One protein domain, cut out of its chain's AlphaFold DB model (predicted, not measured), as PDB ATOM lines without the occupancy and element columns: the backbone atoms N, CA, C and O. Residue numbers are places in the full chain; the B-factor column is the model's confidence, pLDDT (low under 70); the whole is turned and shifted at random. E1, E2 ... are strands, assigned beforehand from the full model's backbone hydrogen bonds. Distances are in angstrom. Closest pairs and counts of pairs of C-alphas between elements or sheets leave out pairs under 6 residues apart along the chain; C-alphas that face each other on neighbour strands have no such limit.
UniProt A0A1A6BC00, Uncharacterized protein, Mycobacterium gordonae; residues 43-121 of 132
ATOM      1  N   PHE A  43     -30.402  29.951 -40.764       90.81
ATOM      2  CA  PHE A  43     -31.218  30.464 -39.671       90.81
ATOM      3  C   PHE A  43     -30.517  30.227 -38.339       90.81
ATOM      4  O   PHE A  43     -29.874  29.191 -38.150       90.81
ATOM      5  N   ALA A  44     -30.664  31.172 -37.410       93.00
ATOM      6  CA  ALA A  44     -30.217  31.006 -36.035       93.00
ATOM      7  C   ALA A  44     -31.282  31.494 -35.046       93.00
ATOM      8  O   ALA A  44     -31.822  32.595 -35.161       93.00
ATOM      9  N   LYS A  45     -31.548  30.671 -34.031       92.12
ATOM     10  CA  LYS A  45     -32.447  30.981 -32.923       92.12
ATOM     11  C   LYS A  45     -31.699  30.912 -31.606       92.12
ATOM     12  O   LYS A  45     -31.032  29.919 -31.336       92.12
ATOM     13  N   GLY A  46     -31.834  31.934 -30.780       90.69
ATOM     14  CA  GLY A  46     -31.107  32.048 -29.520       90.69
ATOM     15  C   GLY A  46     -31.146  33.484 -29.001       90.69
ATOM     16  O   GLY A  46     -31.972  34.250 -29.490       90.69
ATOM     17  N   PRO A  47     -30.304  33.832 -28.017       90.44
ATOM     18  CA  PRO A  47     -29.502  32.898 -27.241       90.44
ATOM     19  C   PRO A  47     -30.399  32.035 -26.340       90.44
ATOM     20  O   PRO A  47     -31.394  32.493 -25.783       90.44
ATOM     21  N   PHE A  48     -30.046  30.766 -26.218       89.88
ATOM     22  CA  PHE A  48     -30.549  29.847 -25.209       89.88
ATOM     23  C   PHE A  48     -29.473  29.630 -24.155       89.88
ATOM     24  O   PHE A  48     -28.289  29.799 -24.433       89.88
ATOM     25  N   THR A  49     -29.878  29.186 -22.970       91.25
ATOM     26  CA  THR A  49     -28.942  28.805 -21.915       91.25
ATOM     27  C   THR A  49     -29.193  27.362 -21.517       91.25
ATOM     28  O   THR A  49     -30.334  26.984 -21.252       91.25
ATOM     29  N   TRP A  50     -28.123  26.575 -21.473       91.75
ATOM     30  CA  TRP A  50     -28.106  25.242 -20.891       91.75
ATOM     31  C   TRP A  50     -27.197  25.245 -19.658       91.75
ATOM     32  O   TRP A  50     -26.117  25.819 -19.704       91.75
ATOM     33  N   CYS A  51     -27.610  24.617 -18.559       94.06
ATOM     34  CA  CYS A  51     -26.809  24.520 -17.332       94.06
ATOM     35  C   CYS A  51     -26.761  23.085 -16.789       94.06
ATOM     36  O   CYS A  51     -27.695  22.312 -17.037       94.06
ATOM     37  N   PRO A  52     -25.748  22.744 -15.968       94.00
ATOM     38  CA  PRO A  52     -25.656  21.444 -15.313       94.00
ATOM     39  C   PRO A  52     -26.939  21.100 -14.552       94.00
ATOM     40  O   PRO A  52     -27.511  21.933 -13.849       94.00
ATOM     41  N   GLY A  53     -27.407  19.862 -14.713       89.31
ATOM     42  CA  GLY A  53     -28.673  19.387 -14.146       89.31
ATOM     43  C   GLY A  53     -29.893  19.578 -15.054       89.31
ATOM     44  O   GLY A  53     -30.935  18.976 -14.793       89.31
ATOM     45  N   GLN A  54     -29.783  20.338 -16.148       87.94
ATOM     46  CA  GLN A  54     -30.803  20.341 -17.196       87.94
ATOM     47  C   GLN A  54     -30.656  19.127 -18.119       87.94
ATOM     48  O   GLN A  54     -29.558  18.626 -18.348       87.94
ATOM     49  N   ASN A  55     -31.774  18.661 -18.684       86.88
ATOM     50  CA  ASN A  55     -31.780  17.533 -19.615       86.88
ATOM     51  C   ASN A  55     -30.940  17.859 -20.871       86.88
ATOM     52  O   ASN A  55     -31.326  18.770 -21.600       86.88
ATOM     53  N   PRO A  56     -29.855  17.125 -21.188       84.00
ATOM     54  CA  PRO A  56     -29.025  17.378 -22.376       84.00
ATOM     55  C   PRO A  56     -29.803  17.342 -23.700       84.00
ATOM     56  O   PRO A  56     -29.487  18.066 -24.645       84.00
ATOM     57  N   ALA A  57     -30.879  16.551 -23.756       84.44
ATOM     58  CA  ALA A  57     -31.741  16.449 -24.930       84.44
ATOM     59  C   ALA A  57     -32.523  17.740 -25.246       84.44
ATOM     60  O   ALA A  57     -33.083  17.845 -26.337       84.44
ATOM     61  N   SER A  58     -32.566  18.724 -24.334       83.81
ATOM     62  CA  SER A  58     -33.172  20.037 -24.603       83.81
ATOM     63  C   SER A  58     -32.381  20.858 -25.625       83.81
ATOM     64  O   SER A  58     -32.943  21.752 -26.258       83.81
ATOM     65  N   VAL A  59     -31.097  20.539 -25.811       86.12
ATOM     66  CA  VAL A  59     -30.214  21.232 -26.751       86.12
ATOM     67  C   VAL A  59     -30.255  20.569 -28.122       86.12
ATOM     68  O   VAL A  59     -30.499  21.225 -29.132       86.12
ATOM     69  N   SER A  60     -30.019  19.258 -28.169       84.38
ATOM     70  CA  SER A  60     -30.040  18.471 -29.399       84.38
ATOM     71  C   SER A  60     -30.142  16.986 -29.060       84.38
ATOM     72  O   SER A  60     -29.313  16.454 -28.327       84.38
ATOM     73  N   GLN A  61     -31.160  16.308 -29.594       81.56
ATOM     74  CA  GLN A  61     -31.382  14.875 -29.352       81.56
ATOM     75  C   GLN A  61     -30.494  13.976 -30.219       81.56
ATOM     76  O   GLN A  61     -30.090  12.905 -29.781       81.56
ATOM     77  N   ILE A  62     -30.223  14.393 -31.459       84.69
ATOM     78  CA  ILE A  62     -29.560  13.552 -32.470       84.69
ATOM     79  C   ILE A  62     -28.044  13.737 -32.421       84.69
ATOM     80  O   ILE A  62     -27.297  12.767 -32.485       84.69
ATOM     81  N   ASN A  63     -27.598  14.987 -32.300       86.38
ATOM     82  CA  ASN A  63     -26.184  15.341 -32.267       86.38
ATOM     83  C   ASN A  63     -25.913  16.104 -30.969       86.38
ATOM     84  O   ASN A  63     -26.075  17.330 -30.966       86.38
ATOM     85  N   PRO A  64     -25.590  15.411 -29.864       87.62
ATOM     86  CA  PRO A  64     -25.263  16.083 -28.616       87.62
ATOM     87  C   PRO A  64     -24.029  16.977 -28.826       87.62
ATOM     88  O   PRO A  64     -23.071  16.544 -29.472       87.62
ATOM     89  N   PRO A  65     -24.043  18.222 -28.325       92.62
ATOM     90  CA  PRO A  65     -22.916  19.131 -28.471       92.62
ATOM     91  C   PRO A  65     -21.684  18.660 -27.701       92.62
ATOM     92  O   PRO A  65     -21.769  18.109 -26.602       92.62
ATOM     93  N   ASN A  66     -20.525  18.900 -28.305       93.31
ATOM     94  CA  ASN A  66     -19.221  18.646 -27.717       93.31
ATOM     95  C   ASN A  66     -18.730  19.887 -26.951       93.31
ATOM     96  O   ASN A  66     -17.929  20.662 -27.470       93.31
ATOM     97  N   TRP A  67     -19.236  20.071 -25.734       93.75
ATOM     98  CA  TRP A  67     -18.824  21.113 -24.788       93.75
ATOM     99  C   TRP A  67     -18.676  20.538 -23.372       93.75
ATOM    100  O   TRP A  67     -18.980  19.365 -23.133       93.75
ATOM    101  N   ASP A  68     -18.246  21.350 -22.404       94.31
ATOM    102  CA  ASP A  68     -18.165  20.919 -21.004       94.31
ATOM    103  C   ASP A  68     -19.546  20.907 -20.329       94.31
ATOM    104  O   ASP A  68     -20.075  21.941 -19.934       94.31
ATOM    105  N   TRP A  69     -20.121  19.724 -20.128       92.94
ATOM    106  CA  TRP A  69     -21.428  19.553 -19.483       92.94
ATOM    107  C   TRP A  69     -21.463  19.917 -17.980       92.94
ATOM    108  O   TRP A  69     -22.515  19.797 -17.350       92.94
ATOM    109  N   ASN A  70     -20.353  20.365 -17.383       95.06
ATOM    110  CA  ASN A  70     -20.286  20.782 -15.977       95.06
ATOM    111  C   ASN A  70     -20.359  22.302 -15.770       95.06
ATOM    112  O   ASN A  70     -20.326  22.755 -14.624       95.06
ATOM    113  N   VAL A  71     -20.500  23.095 -16.836       94.00
ATOM    114  CA  VAL A  71     -20.668  24.553 -16.756       94.00
ATOM    115  C   VAL A  71     -21.899  25.016 -17.536       94.00
ATOM    116  O   VAL A  71     -22.455  24.281 -18.351       94.00
ATOM    117  N   CYS A  72     -22.379  26.222 -17.234       93.31
ATOM    118  CA  CYS A  72     -23.477  26.823 -17.983       93.31
ATOM    119  C   CYS A  72     -22.982  27.350 -19.333       93.31
ATOM    120  O   CYS A  72     -21.999  28.086 -19.385       93.31
ATOM    121  N   HIS A  73     -23.723  27.036 -20.390       93.00
ATOM    122  CA  HIS A  73     -23.432  27.411 -21.767       93.00
ATOM    123  C   HIS A  73     -24.540  28.257 -22.364       93.00
ATOM    124  O   HIS A  73     -25.728  27.987 -22.171       93.00
ATOM    125  N   THR A  74     -24.136  29.249 -23.149       93.62
ATOM    126  CA  THR A  74     -25.038  30.034 -23.991       93.62
ATOM    127  C   THR A  74     -24.909  29.543 -25.422       93.62
ATOM    128  O   THR A  74     -23.806  29.489 -25.965       93.62
ATOM    129  N   TYR A  75     -26.027  29.172 -26.040       92.94
ATOM    130  CA  TYR A  75     -26.021  28.553 -27.358       92.94
ATOM    131  C   TYR A  75     -27.126  29.072 -28.274       92.94
ATOM    132  O   TYR A  75     -28.140  29.629 -27.856       92.94
ATOM    133  N   TRP A  76     -26.934  28.829 -29.561       93.06
ATOM    134  CA  TRP A  76     -27.844  29.135 -30.643       93.06
ATOM    135  C   TRP A  76     -28.185  27.838 -31.369       93.06
ATOM    136  O   TRP A  76     -27.306  27.052 -31.729       93.06
ATOM    137  N   SER A  77     -29.472  27.614 -31.604       92.19
ATOM    138  CA  SER A  77     -29.937  26.574 -32.517       92.19
ATOM    139  C   SER A  77     -29.792  27.098 -33.937       92.19
ATOM    140  O   SER A  77     -30.399  28.112 -34.280       92.19
ATOM    141  N   VAL A  78     -29.017  26.409 -34.766       92.81
ATOM    142  CA  VAL A  78     -28.672  26.866 -36.118       92.81
ATOM    143  C   VAL A  78     -29.042  25.835 -37.175       92.81
ATOM    144  O   VAL A  78     -29.243  24.655 -36.872       92.81
ATOM    145  N   SER A  79     -29.128  26.273 -38.430       90.25
ATOM    146  CA  SER A  79     -29.202  25.359 -39.572       90.25
ATOM    147  C   SER A  79     -28.006  24.398 -39.582       90.25
ATOM    148  O   SER A  79     -26.895  24.760 -39.194       90.25
ATOM    149  N   GLY A  80     -28.243  23.164 -40.035       86.44
ATOM    150  CA  GLY A  80     -27.212  22.128 -40.084       86.44
ATOM    151  C   GLY A  80     -25.978  22.568 -40.877       86.44
ATOM    152  O   GLY A  80     -26.106  23.055 -41.998       86.44
ATOM    153  N   GLY A  81     -24.794  22.380 -40.295       84.88
ATOM    154  CA  GLY A  81     -23.501  22.740 -40.888       84.88
ATOM    155  C   GLY A  81     -22.951  24.098 -40.446       84.88
ATOM    156  O   GLY A  81     -21.815  24.413 -40.783       84.88
ATOM    157  N   LEU A  82     -23.719  24.877 -39.674       89.25
ATOM    158  CA  LEU A  82     -23.299  26.193 -39.174       89.25
ATOM    159  C   LEU A  82     -22.883  26.193 -37.702       89.25
ATOM    160  O   LEU A  82     -22.474  27.232 -37.197       89.25
ATOM    161  N   GLY A  83     -23.036  25.072 -36.997       91.00
ATOM    162  CA  GLY A  83     -22.662  24.969 -35.590       91.00
ATOM    163  C   GLY A  83     -21.179  24.637 -35.375       91.00
ATOM    164  O   GLY A  83     -20.529  24.060 -36.243       91.00
ATOM    165  N   ASN A  84     -20.647  25.018 -34.210       93.50
ATOM    166  CA  ASN A  84     -19.251  24.793 -33.799       93.50
ATOM    167  C   ASN A  84     -19.094  23.593 -32.847       93.50
ATOM    168  O   ASN A  84     -18.092  22.888 -32.923       93.50
ATOM    169  N   VAL A  85     -20.080  23.343 -31.978       93.62
ATOM    170  CA  VAL A  85     -20.076  22.247 -30.987       93.62
ATOM    171  C   VAL A  85     -20.923  21.052 -31.431       93.62
ATOM    172  O   VAL A  85     -20.676  19.926 -31.007       93.62
ATOM    173  N   ALA A  86     -21.907  21.275 -32.305       92.50
ATOM    174  CA  ALA A  86     -22.661  20.247 -33.022       92.50
ATOM    175  C   ALA A  86     -23.120  20.807 -34.377       92.50
ATOM    176  O   ALA A  86     -23.211  22.023 -34.512       92.50
ATOM    177  N   PRO A  87     -23.524  19.982 -35.358       91.75
ATOM    178  CA  PRO A  87     -23.962  20.472 -36.670       91.75
ATOM    179  C   PRO A  87     -25.071  21.536 -36.620       91.75
ATOM    180  O   PRO A  87     -25.110  22.412 -37.476       91.75
ATOM    181  N   ASN A  88     -25.965  21.455 -35.633       91.69
ATOM    182  CA  ASN A  88     -27.121  22.335 -35.436       91.69
ATOM    183  C   ASN A  88     -27.020  23.206 -34.169       91.69
ATOM    184  O   ASN A  88     -28.011  23.821 -33.773       91.69
ATOM    185  N   VAL A  89     -25.855  23.238 -33.515       93.62
ATOM    186  CA  VAL A  89     -25.653  23.960 -32.252       93.62
ATOM    187  C   VAL A  89     -24.410  24.832 -32.354       93.62
ATOM    188  O   VAL A  89     -23.307  24.341 -32.595       93.62
ATOM    189  N   TRP A  90     -24.606  26.131 -32.149       94.50
ATOM    190  CA  TRP A  90     -23.538  27.113 -32.060       94.50
ATOM    191  C   TRP A  90     -23.420  27.653 -30.635       94.50
ATOM    192  O   TRP A  90     -24.333  28.310 -30.150       94.50
ATOM    193  N   GLU A  91     -22.316  27.385 -29.958       94.25
ATOM    194  CA  GLU A  91     -22.005  27.924 -28.636       94.25
ATOM    195  C   GLU A  91     -21.355  29.309 -28.752       94.25
ATOM    196  O   GLU A  91     -20.407  29.495 -29.521       94.25
ATOM    197  N   GLY A  92     -21.871  30.270 -27.983       91.62
ATOM    198  CA  GLY A  92     -21.367  31.638 -27.913       91.62
ATOM    199  C   GLY A  92     -22.437  32.661 -27.524       91.62
ATOM    200  O   GLY A  92     -23.637  32.450 -27.711       91.62
ATOM    201  N   GLU A  93     -21.993  33.812 -27.013       88.88
ATOM    202  CA  GLU A  93     -22.877  34.948 -26.704       88.88
ATOM    203  C   GLU A  93     -23.524  35.524 -27.969       88.88
ATOM    204  O   GLU A  93     -24.698  35.894 -27.970       88.88
ATOM    205  N   LEU A  94     -22.765  35.545 -29.066       91.56
ATOM    206  CA  LEU A  94     -23.199  36.061 -30.357       91.56
ATOM    207  C   LEU A  94     -23.571  34.928 -31.321       91.56
ATOM    208  O   LEU A  94     -22.942  33.865 -31.298       91.56
ATOM    209  N   PRO A  95     -24.556  35.160 -32.211       90.62
ATOM    210  CA  PRO A  95     -24.903  34.184 -33.234       90.62
ATOM    211  C   PRO A  95     -23.751  34.014 -34.236       90.62
ATOM    212  O   PRO A  95     -22.957  34.947 -34.416       90.62
ATOM    213  N   PRO A  96     -23.699  32.881 -34.963       90.31
ATOM    214  CA  PRO A  96     -22.674  32.657 -35.975       90.31
ATOM    215  C   PRO A  96     -22.615  33.807 -36.993       90.31
ATOM    216  O   PRO A  96     -23.657  34.389 -37.339       90.31
ATOM    217  N   PRO A  97     -21.418  34.148 -37.501       86.75
ATOM    218  CA  PRO A  97     -21.271  35.159 -38.538       86.75
ATOM    219  C   PRO A  97     -21.929  34.700 -39.847       86.75
ATOM    220  O   PRO A  97     -22.029  33.510 -40.133       86.75
ATOM    221  N   GLY A  98     -22.383  35.656 -40.658       85.50
ATOM    222  CA  GLY A  98     -22.950  35.372 -41.983       85.50
ATOM    223  C   GLY A  98     -24.439  35.017 -42.007       85.50
ATOM    224  O   GLY A  98     -24.985  34.850 -43.091       85.50
ATOM    225  N   ILE A  99     -25.118  34.953 -40.854       88.00
ATOM    226  CA  ILE A  99     -26.586  34.853 -40.810       88.00
ATOM    227  C   ILE A  99     -27.212  36.252 -40.947       88.00
ATOM    228  O   ILE A  99     -26.920  37.104 -40.093       88.00
ATOM    229  N   PRO A 100     -28.070  36.505 -41.960       89.19
ATOM    230  CA  PRO A 100     -28.788  37.772 -42.101       89.19
ATOM    231  C   PRO A 100     -29.709  38.047 -40.909       89.19
ATOM    232  O   PRO A 100     -30.299  37.122 -40.355       89.19
ATOM    233  N   LEU A 101     -29.904  39.324 -40.561       89.38
ATOM    234  CA  LEU A 101     -30.762  39.728 -39.437       89.38
ATOM    235  C   LEU A 101     -32.195  39.185 -39.553       89.38
ATOM    236  O   LEU A 101     -32.774  38.752 -38.562       89.38
ATOM    237  N   ALA A 102     -32.738  39.139 -40.774       90.12
ATOM    238  CA  ALA A 102     -34.069  38.594 -41.049       90.12
ATOM    239  C   ALA A 102     -34.220  37.109 -40.654       90.12
ATOM    240  O   ALA A 102     -35.335  36.659 -40.402       90.12
ATOM    241  N   ASN A 103     -33.108  36.372 -40.558       92.06
ATOM    242  CA  ASN A 103     -33.059  34.959 -40.185       92.06
ATOM    243  C   ASN A 103     -32.553  34.735 -38.750       92.06
ATOM    244  O   ASN A 103     -32.242  33.603 -38.368       92.06
ATOM    245  N   LEU A 104     -32.450  35.796 -37.948       91.75
ATOM    246  CA  LEU A 104     -32.196  35.696 -36.518       91.75
ATOM    247  C   LEU A 104     -33.527  35.746 -35.770       91.75
ATOM    248  O   LEU A 104     -34.332  36.656 -35.980       91.75
ATOM    249  N   SER A 105     -33.736  34.822 -34.830       91.56
ATOM    250  CA  SER A 105     -34.941  34.804 -33.996       91.56
ATOM    251  C   SER A 105     -34.663  34.583 -32.509       91.56
ATOM    252  O   SER A 105     -33.863  33.735 -32.121       91.56
ATOM    253  N   ARG A 106     -35.376  35.320 -31.659       89.38
ATOM    254  CA  ARG A 106     -35.380  35.196 -30.205       89.38
ATOM    255  C   ARG A 106     -36.277  34.035 -29.770       89.38
ATOM    256  O   ARG A 106     -37.394  33.884 -30.285       89.38
ATOM    257  N   PRO A 107     -35.837  33.196 -28.824       83.62
ATOM    258  CA  PRO A 107     -36.675  32.162 -28.253       83.62
ATOM    259  C   PRO A 107     -37.741  32.747 -27.322       83.62
ATOM    260  O   PRO A 107     -37.452  33.593 -26.487       83.62
ATOM    261  N   ALA A 108     -38.968  32.235 -27.413       76.69
ATOM    262  CA  ALA A 108     -40.016  32.501 -26.431       76.69
ATOM    263  C   ALA A 108     -39.755  31.668 -25.160       76.69
ATOM    264  O   ALA A 108     -40.352  30.610 -24.971       76.69
ATOM    265  N   VAL A 109     -38.779  32.068 -24.340       64.88
ATOM    266  CA  VAL A 109     -38.337  31.302 -23.157       64.88
ATOM    267  C   VAL A 109     -38.452  32.118 -21.871       64.88
ATOM    268  O   VAL A 109     -37.455  32.415 -21.230       64.88
ATOM    269  N   ASN A 110     -39.682  32.462 -21.472       51.91
ATOM    270  CA  ASN A 110     -40.066  32.613 -20.058       51.91
ATOM    271  C   ASN A 110     -41.592  32.774 -19.927       51.91
ATOM    272  O   ASN A 110     -42.114  33.878 -19.771       51.91
ATOM    273  N   CYS A 111     -42.335  31.676 -20.059       57.97
ATOM    274  CA  CYS A 111     -43.795  31.714 -19.992       57.97
ATOM    275  C   CYS A 111     -44.263  31.376 -18.569       57.97
ATOM    276  O   CYS A 111     -44.355  30.206 -18.203       57.97
ATOM    277  N   GLY A 112     -44.545  32.402 -17.765       52.62
ATOM    278  CA  GLY A 112     -45.366  32.288 -16.555       52.62
ATOM    279  C   GLY A 112     -46.864  32.476 -16.850       52.62
ATOM    280  O   GLY A 112     -47.254  32.730 -17.987       52.62
ATOM    281  N   LEU A 113     -47.708  32.399 -15.812       53.94
ATOM    282  CA  LEU A 113     -49.181  32.448 -15.901       53.94
ATOM    283  C   LEU A 113     -49.795  33.784 -16.378       53.94
ATOM    284  O   LEU A 113     -51.011  33.828 -16.547       53.94
ATOM    285  N   PHE A 114     -49.020  34.861 -16.583       53.06
ATOM    286  CA  PHE A 114     -49.621  36.195 -16.752       53.06
ATOM    287  C   PHE A 114     -49.141  37.076 -17.908       53.06
ATOM    288  O   PHE A 114     -49.916  37.950 -18.253       53.06
ATOM    289  N   TYR A 115     -47.968  36.885 -18.528       56.00
ATOM    290  CA  TYR A 115     -47.598  37.455 -19.845       56.00
ATOM    291  C   TYR A 115     -46.145  37.077 -20.182       56.00
ATOM    292  O   TYR A 115     -45.327  36.909 -19.277       56.00
ATOM    293  N   CYS A 116     -45.801  36.990 -21.470       59.50
ATOM    294  CA  CYS A 116     -44.402  36.912 -21.897       59.50
ATOM    295  C   CYS A 116     -43.805  38.325 -21.928       59.50
ATOM    296  O   CYS A 116     -44.283  39.168 -22.685       59.50
ATOM    297  N   GLN A 117     -42.742  38.578 -21.156       59.16
ATOM    298  CA  GLN A 117     -41.945  39.806 -21.310       59.16
ATOM    299  C   GLN A 117     -41.226  39.832 -22.670       59.16
ATOM    300  O   GLN A 117     -40.989  40.900 -23.227       59.16
ATOM    301  N   ASP A 118     -40.908  38.651 -23.208       63.59
ATOM    302  CA  ASP A 118     -40.338  38.473 -24.538       63.59
ATOM    303  C   ASP A 118     -41.220  37.491 -25.331       63.59
ATOM    304  O   ASP A 118     -41.227  36.293 -25.025       63.59
ATOM    305  N   PRO A 119     -42.006  37.961 -26.319       67.69
ATOM    306  CA  PRO A 119     -42.817  37.079 -27.159       67.69
ATOM    307  C   PRO A 119     -41.957  36.176 -28.066       67.69
ATOM    308  O   PRO A 119     -42.501  35.341 -28.791       67.69
ATOM    309  N   GLY A 120     -40.628  36.322 -28.034       79.50
ATOM    310  CA  GLY A 120     -39.741  35.778 -29.045       79.50
ATOM    311  C   GLY A 120     -39.973  36.466 -30.391       79.50
ATOM    312  O   GLY A 120     -40.598  37.524 -30.482       79.50
ATOM    313  N   GLY A 121     -39.479  35.848 -31.460       85.75
ATOM    314  CA  GLY A 121     -39.682  36.340 -32.825       85.75
ATOM    315  C   GLY A 121     -38.422  36.949 -33.434       85.75
ATOM    316  O   GLY A 121     -37.329  36.712 -32.927       85.75
TER     317      GLY A 121
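AT A GLANCE: This is residues 43 to 121 of the 132 residues of an uncharacterized protein of Mycobacterium gordonae (UniProt A0A1A6BC00). There is little regular structure: one small twisted sheet of four strands joined by loops, with residues 107 to 121 as a looped arm beyond its edge strand E4. The printed part has 79 residues, 19 in the strands E1 to E4, with no named helix; the class is all strand. The sheet, E3 E2 E1 E4, is mixed. The whole is compact, radius of gyration of the C-alphas 12.9 A, spanning 37 by 33 by 21 A.

IN THESE COORDINATES: Find C-alpha 44 at (-30.217, 31.006, -36.035); from there E1, residues 44 to 50, runs 16.3 A. E2, residues 73 to 78, runs 15.3 A. E3, residues 89 to 91, runs 6.5 A. E4, residues 104 to 106, runs 7.1 A to (-35.380, 35.196, -30.205).

HOW THE PARTS SIT: Look first at hairpin E1 and E2, antiparallel at 152 degrees; N 48 and O 75 are within hydrogen-bond range, 2.8 A. Hairpin E2 and E3 is antiparallel at 143 degrees, with N 76 and O 90 at 2.7 A. E1 E2 E3 form a meander, each strand the antiparallel neighbour of the one before. E4 is parallel to E1 at 40 degrees, with N 46 and O 105 at 3.0 A. E3 and E4 are apart.

THE WHOLE: The farthest C-alphas, Gly 81 and Phe 114, are 38.0 A apart. The printed part has no cut. Links E1 to E2 and E3 to E4 are long. Residues 109 to 119 have pLDDT under 70.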